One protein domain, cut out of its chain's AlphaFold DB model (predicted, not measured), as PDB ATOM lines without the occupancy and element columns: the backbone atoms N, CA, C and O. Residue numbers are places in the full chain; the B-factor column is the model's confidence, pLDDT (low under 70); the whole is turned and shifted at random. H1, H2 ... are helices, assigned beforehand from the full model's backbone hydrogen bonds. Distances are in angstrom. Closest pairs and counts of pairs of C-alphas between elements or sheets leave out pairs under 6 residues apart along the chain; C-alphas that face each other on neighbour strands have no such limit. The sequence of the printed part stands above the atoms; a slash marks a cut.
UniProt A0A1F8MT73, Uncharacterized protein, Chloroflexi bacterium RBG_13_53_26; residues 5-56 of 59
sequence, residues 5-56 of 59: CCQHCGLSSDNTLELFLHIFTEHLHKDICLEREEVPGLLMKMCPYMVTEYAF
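This is residues 5 to 56 of the 59 residues of an uncharacterized protein of Chloroflexi bacterium RBG_13_53_26 (UniProt A0A1F8MT73). Two helices, H1 and H3, run opposite ways at a shallow tilt, with short H2 at the turn between them and short H4 beyond H3. Residues 5 to 15 fold back beside H1, on its side away from H3. The printed part has 52 residues, 28 in four named helices, in the order H1, H2, H3, H4, with no named strand: all helix. It is compact and rounded, radius of gyration of the C-alphas 10.7 A, spanning 25 by 24 by 18 A.

H1, residues 16 to 27, and H2, residues 29 to 32, meet only through their link. H3, residues 39 to 46, is close to but not clearly touching H1: the closest C-alphas, of Thr 25 and Val 39, are 6.0 A apart, and the tilt is 24 degrees. H2 and H3 are only just apart, closest 8.0 A. H4, residues 51 to 54, touches H3, closest C-alphas Met 44 and Val 51, 6.0 A; it is apart from H1 and H2. Every O i to N i+4 pair is within hydrogen-bond range in H1 and H3; H2 and H4 are too short for one.

H1 is 15.7 A long from C-alpha 16 at (-2.104, -6.555, 127.979), H3 10.5 A; H4 ends at C-alpha 54, (14.742, -10.161, 125.868).

The C-alphas farthest apart, of Asp 14 and Cys 33, are 28.2 A apart. The printed part has no cut and no long link. Residues 32 and 47 to 56 have pLDDT under 70.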
ATOM      1  N   CYS A   5      -2.402 -13.997 131.505       92.56
ATOM      2  CA  CYS A   5      -1.568 -15.189 131.343       92.56
ATOM      3  C   CYS A   5      -1.656 -15.751 129.922       92.56
ATOM      4  O   CYS A   5      -2.744 -15.881 129.357       92.56
ATOM      5  N   CYS A   6      -0.513 -16.143 129.368       92.88
ATOM      6  CA  CYS A   6      -0.410 -16.822 128.088       92.88
ATOM      7  C   CYS A   6      -0.843 -18.279 128.251       92.88
ATOM      8  O   CYS A   6      -0.261 -19.021 129.041       92.88
ATOM      9  N   GLN A   7      -1.829 -18.718 127.472       91.00
ATOM     10  CA  GLN A   7      -2.324 -20.097 127.533       91.00
ATOM     11  C   GLN A   7      -1.365 -21.119 126.900       91.00
ATOM     12  O   GLN A   7      -1.480 -22.306 127.187       91.00
ATOM     13  N   HIS A   8      -0.413 -20.677 126.070       88.88
ATOM     14  CA  HIS A   8       0.527 -21.571 125.386       88.88
ATOM     15  C   HIS A   8       1.733 -21.962 126.249       88.88
ATOM     16  O   HIS A   8       2.200 -23.094 126.154       88.88
ATOM     17  N   CYS A   9       2.245 -21.053 127.088       92.06
ATOM     18  CA  CYS A   9       3.452 -21.301 127.892       92.06
ATOM     19  C   CYS A   9       3.357 -20.859 129.361       92.06
ATOM     20  O   CYS A   9       4.309 -21.050 130.111       92.06
ATOM     21  N   GLY A  10       2.237 -20.267 129.787       90.56
ATOM     22  CA  GLY A  10       2.028 -19.851 131.174       90.56
ATOM     23  C   GLY A  10       2.703 -18.538 131.575       90.56
ATOM     24  O   GLY A  10       2.600 -18.160 132.739       90.56
ATOM     25  N   LEU A  11       3.355 -17.822 130.647       91.25
ATOM     26  CA  LEU A  11       3.928 -16.501 130.924       91.25
ATOM     27  C   LEU A  11       2.831 -15.528 131.368       91.25
ATOM     28  O   LEU A  11       1.799 -15.418 130.707       91.25
ATOM     29  N   SER A  12       3.057 -14.819 132.469       90.75
ATOM     30  CA  SER A  12       2.123 -13.831 133.006       90.75
ATOM     31  C   SER A  12       2.697 -12.418 132.923       90.75
ATOM     32  O   SER A  12       3.856 -12.225 133.275       90.75
ATOM     33  N   SER A  13       1.881 -11.443 132.531       89.44
ATOM     34  CA  SER A  13       2.210 -10.009 132.561       89.44
ATOM     35  C   SER A  13       1.026  -9.221 133.129       89.44
ATOM     36  O   SER A  13      -0.126  -9.643 133.028       89.44
ATOM     37  N   ASP A  14       1.289  -8.091 133.771       91.62
ATOM     38  CA  ASP A  14       0.284  -7.133 134.241       91.62
ATOM     39  C   ASP A  14      -0.139  -6.120 133.158       91.62
ATOM     40  O   ASP A  14      -1.024  -5.289 133.384       91.62
ATOM     41  N   ASN A  15       0.441  -6.232 131.962       87.31
ATOM     42  CA  ASN A  15       0.195  -5.374 130.819       87.31
ATOM     43  C   ASN A  15      -0.287  -6.195 129.611       87.31
ATOM     44  O   ASN A  15       0.407  -7.059 129.072       87.31
ATOM     45  N   THR A  16      -1.492  -5.881 129.133       89.31
ATOM     46  CA  THR A  16      -2.104  -6.555 127.979       89.31
ATOM     47  C   THR A  16      -1.249  -6.458 126.713       89.31
ATOM     48  O   THR A  16      -1.237  -7.400 125.922       89.31
ATOM     49  N   LEU A  17      -0.535  -5.343 126.503       87.38
ATOM     50  CA  LEU A  17       0.308  -5.153 125.318       87.38
ATOM     51  C   LEU A  17       1.506  -6.104 125.325       87.38
ATOM     52  O   LEU A  17       1.839  -6.676 124.292       87.38
ATOM     53  N   GLU A  18       2.125  -6.302 126.483       85.69
ATOM     54  CA  GLU A  18       3.269  -7.204 126.638       85.69
ATOM     55  C   GLU A  18       2.851  -8.648 126.404       85.69
ATOM     56  O   GLU A  18       3.518  -9.381 125.675       85.69
ATOM     57  N   LEU A  19       1.696  -9.040 126.954       88.50
ATOM     58  CA  LEU A  19       1.161 -10.369 126.710       88.50
ATOM     59  C   LEU A  19       0.809 -10.572 125.230       88.50
ATOM     60  O   LEU A  19       1.091 -11.632 124.673       88.50
ATOM     61  N   PHE A  20       0.221  -9.562 124.584       88.69
ATOM     62  CA  PHE A  20      -0.056  -9.602 123.151       88.69
ATOM     63  C   PHE A  20       1.228  -9.767 122.337       88.69
ATOM     64  O   PHE A  20       1.284 -10.650 121.486       88.69
ATOM     65  N   LEU A  21       2.260  -8.966 122.614       87.44
ATOM     66  CA  LEU A  21       3.544  -9.055 121.922       87.44
ATOM     67  C   LEU A  21       4.181 -10.427 122.121       87.44
ATOM     68  O   LEU A  21       4.583 -11.038 121.141       87.44
ATOM     69  N   HIS A  22       4.187 -10.949 123.348       87.94
ATOM     70  CA  HIS A  22       4.658 -12.300 123.629       87.94
ATOM     71  C   HIS A  22       3.929 -13.355 122.780       87.94
ATOM     72  O   HIS A  22       4.577 -14.187 122.150       87.94
ATOM     73  N   ILE A  23       2.592 -13.324 122.731       89.12
ATOM     74  CA  ILE A  23       1.818 -14.281 121.926       89.12
ATOM     75  C   ILE A  23       2.134 -14.119 120.440       89.12
ATOM     76  O   ILE A  23       2.356 -15.105 119.737       89.12
ATOM     77  N   PHE A  24       2.191 -12.875 119.975       87.38
ATOM     78  CA  PHE A  24       2.461 -12.542 118.589       87.38
ATOM     79  C   PHE A  24       3.842 -13.033 118.137       87.38
ATOM     80  O   PHE A  24       3.962 -13.647 117.079       87.38
ATOM     81  N   THR A  25       4.879 -12.813 118.944       83.94
ATOM     82  CA  THR A  25       6.259 -13.123 118.565       83.94
ATOM     83  C   THR A  25       6.670 -14.555 118.880       83.94
ATOM     84  O   THR A  25       7.406 -15.151 118.105       83.94
ATOM     85  N   GLU A  26       6.190 -15.155 119.969       85.00
ATOM     86  CA  GLU A  26       6.619 -16.506 120.360       85.00
ATOM     87  C   GLU A  26       5.699 -17.609 119.841       85.00
ATOM     88  O   GLU A  26       6.186 -18.696 119.532       85.00
ATOM     89  N   HIS A  27       4.401 -17.334 119.670       88.06
ATOM     90  CA  HIS A  27       3.418 -18.366 119.309       88.06
ATOM     91  C   HIS A  27       2.816 -18.186 117.913       88.06
ATOM     92  O   HIS A  27       2.455 -19.186 117.303       88.06
ATOM     93  N   LEU A  28       2.756 -16.957 117.383       83.56
ATOM     94  CA  LEU A  28       2.151 -16.661 116.071       83.56
ATOM     95  C   LEU A  28       3.149 -16.278 114.963       83.56
ATOM     96  O   LEU A  28       2.732 -16.125 113.818       83.56
ATOM     97  N   HIS A  29       4.451 -16.153 115.248       73.50
ATOM     98  CA  HIS A  29       5.453 -15.686 114.270       73.50
ATOM     99  C   HIS A  29       5.455 -16.483 112.951       73.50
ATOM    100  O   HIS A  29       5.607 -15.911 111.874       73.50
ATOM    101  N   LYS A  30       5.190 -17.794 113.013       70.00
ATOM    102  CA  LYS A  30       5.142 -18.671 111.831       70.00
ATOM    103  C   LYS A  30       3.938 -18.417 110.926       70.00
ATOM    104  O   LYS A  30       4.051 -18.596 109.718       70.00
ATOM    105  N   ASP A  31       2.812 -17.983 111.488       74.56
ATOM    106  CA  ASP A  31       1.563 -17.781 110.740       74.56
ATOM    107  C   ASP A  31       1.562 -16.465 109.943       74.56
ATOM    108  O   ASP A  31       0.710 -16.248 109.083       74.56
ATOM    109  N   ILE A  32       2.535 -15.592 110.208       69.75
ATOM    110  CA  ILE A  32       2.672 -14.265 109.596       69.75
ATOM    111  C   ILE A  32       3.960 -14.109 108.776       69.75
ATOM    112  O   ILE A  32       4.307 -12.988 108.410       69.75
ATOM    113  N   CYS A  33       4.669 -15.210 108.494       77.00
ATOM    114  CA  CYS A  33       5.982 -15.203 107.834       77.00
ATOM    115  C   CYS A  33       7.011 -14.294 108.534       77.00
ATOM    116  O   CYS A  33       7.825 -13.666 107.861       77.00
ATOM    117  N   LEU A  34       6.947 -14.194 109.865       76.38
ATOM    118  CA  LEU A  34       7.943 -13.487 110.662       76.38
ATOM    119  C   LEU A  34       8.966 -14.507 111.153       76.38
ATOM    120  O   LEU A  34       8.642 -15.406 111.934       76.38
ATOM    121  N   GLU A  35      10.209 -14.369 110.709       78.19
ATOM    122  CA  GLU A  35      11.285 -15.212 111.210       78.19
ATOM    123  C   GLU A  35      11.628 -14.810 112.651       78.19
ATOM    124  O   GLU A  35      11.564 -13.640 113.039       78.19
ATOM    125  N   ARG A  36      12.026 -15.782 113.480       72.44
ATOM    126  CA  ARG A  36      12.389 -15.523 114.889       72.44
ATOM    127  C   ARG A  36      13.493 -14.473 115.039       72.44
ATOM    128  O   ARG A  36      13.538 -13.762 116.035       72.44
ATOM    129  N   GLU A  37      14.366 -14.363 114.047       77.94
ATOM    130  CA  GLU A  37      15.464 -13.393 114.000       77.94
ATOM    131  C   GLU A  37      14.972 -11.945 113.818       77.94
ATOM    132  O   GLU A  37      15.661 -10.998 114.195       77.94
ATOM    133  N   GLU A  38      13.762 -11.758 113.286       78.69
ATOM    134  CA  GLU A  38      13.152 -10.450 113.025       78.69
ATOM    135  C   GLU A  38      12.346  -9.925 114.225       78.69
ATOM    136  O   GLU A  38      12.114  -8.717 114.352       78.69
ATOM    137  N   VAL A  39      11.962 -10.819 115.144       79.38
ATOM    138  CA  VAL A  39      11.211 -10.513 116.372       79.38
ATOM    139  C   VAL A  39      11.861  -9.395 117.204       79.38
ATOM    140  O   VAL A  39      11.152  -8.442 117.543       79.38
ATOM    141  N   PRO A  40      13.179  -9.411 117.500       78.31
ATOM    142  CA  PRO A  40      13.809  -8.349 118.288       78.31
ATOM    143  C   PRO A  40      13.704  -6.971 117.622       78.31
ATOM    144  O   PRO A  40      13.464  -5.969 118.296       78.31
ATOM    145  N   GLY A  41      13.833  -6.911 116.292       78.88
ATOM    146  CA  GLY A  41      13.713  -5.665 115.532       78.88
ATOM    147  C   GLY A  41      12.293  -5.098 115.550       78.88
ATOM    148  O   GLY A  41      12.108  -3.880 115.634       78.88
ATOM    149  N   LEU A  42      11.283  -5.970 115.515       78.50
ATOM    150  CA  LEU A  42       9.882  -5.577 115.651       78.50
ATOM    151  C   LEU A  42       9.571  -5.080 117.069       78.50
ATOM    152  O   LEU A  42       8.968  -4.014 117.223       78.50
ATOM    153  N   LEU A  43      10.033  -5.801 118.094       76.50
ATOM    154  CA  LEU A  43       9.887  -5.394 119.492       76.50
ATOM    155  C   LEU A  43      10.550  -4.036 119.748       76.50
ATOM    156  O   LEU A  43       9.939  -3.184 120.383       76.50
ATOM    157  N   MET A  44      11.728  -3.772 119.169       75.81
ATOM    158  CA  MET A  44      12.405  -2.475 119.298       75.81
ATOM    159  C   MET A  44      11.594  -1.309 118.718       75.81
ATOM    160  O   MET A  44      11.625  -0.206 119.262       75.81
ATOM    161  N   LYS A  45      10.853  -1.538 117.627       77.00
ATOM    162  CA  LYS A  45       9.982  -0.520 117.014       77.00
ATOM    163  C   LYS A  45       8.690  -0.302 117.801       77.00
ATOM    164  O   LYS A  45       8.230   0.830 117.897       77.00
ATOM    165  N   MET A  46       8.103  -1.376 118.327       75.62
ATOM    166  CA  MET A  46       6.803  -1.339 119.005       75.62
ATOM    167  C   MET A  46       6.917  -0.925 120.476       75.62
ATOM    168  O   MET A  46       6.061  -0.205 120.984       75.62
ATOM    169  N   CYS A  47       7.962  -1.383 121.163       69.06
ATOM    170  CA  CYS A  47       8.208  -1.181 122.588       69.06
ATOM    171  C   CYS A  47       9.725  -1.098 122.851       69.06
ATOM    172  O   CYS A  47      10.332  -2.069 123.307       69.06
ATOM    173  N   PRO A  48      10.365   0.062 122.600       65.00
ATOM    174  CA  PRO A  48      11.820   0.212 122.721       65.00
ATOM    175  C   PRO A  48      12.370  -0.100 124.125       65.00
ATOM    176  O   PRO A  48      13.547  -0.419 124.261       65.00
ATOM    177  N   TYR A  49      11.526  -0.057 125.160       65.81
ATOM    178  CA  TYR A  49      11.874  -0.388 126.544       65.81
ATOM    179  C   TYR A  49      11.839  -1.893 126.874       65.81
ATOM    180  O   TYR A  49      12.359  -2.278 127.911       65.81
ATOM    181  N   MET A  50      11.258  -2.753 126.027       60.66
ATOM    182  CA  MET A  50      11.170  -4.203 126.291       60.66
ATOM    183  C   MET A  50      12.367  -5.006 125.769       60.66
ATOM    184  O   MET A  50      12.588  -6.145 126.177       60.66
ATOM    185  N   VAL A  51      13.174  -4.428 124.876       57.44
ATOM    186  CA  VAL A  51      14.335  -5.119 124.283       57.44
ATOM    187  C   VAL A  51      15.386  -5.460 125.340       57.44
ATOM    188  O   VAL A  51      16.067  -6.480 125.232       57.44
ATOM    189  N   THR A  52      15.485  -4.648 126.395       55.09
ATOM    190  CA  THR A  52      16.387  -4.915 127.515       55.09
ATOM    191  C   THR A  52      16.072  -6.232 128.212       55.09
ATOM    192  O   THR A  52      17.010  -6.896 128.617       55.09
ATOM    193  N   GLU A  53      14.813  -6.671 128.298       52.94
ATOM    194  CA  GLU A  53      14.455  -7.921 128.990       52.94
ATOM    195  C   GLU A  53      14.675  -9.172 128.125       52.94
ATOM    196  O   GLU A  53      15.123 -10.208 128.624       52.94
ATOM    197  N   TYR A  54      14.459  -9.068 126.808       50.72
ATOM    198  CA  TYR A  54      14.742 -10.161 125.868       50.72
ATOM    199  C   TYR A  54      16.240 -10.480 125.775       50.72
ATOM    200  O   TYR A  54      16.615 -11.645 125.647       50.72
ATOM    201  N   ALA A  55      17.106  -9.467 125.893       50.88
ATOM    202  CA  ALA A  55      18.556  -9.655 125.874       50.88
ATOM    203  C   ALA A  55      19.088 -10.458 127.081       50.88
ATOM    204  O   ALA A  55      20.158 -11.055 126.981       50.88
ATOM    205  N   PHE A  56      18.352 -10.512 128.199       45.69
ATOM    206  CA  PHE A  56      18.758 -11.256 129.400       45.69
ATOM    207  C   PHE A  56      18.197 -12.681 129.487       45.69
ATOM    208  O   PHE A  56      18.703 -13.462 130.286       45.69
TER     209      PHE A  56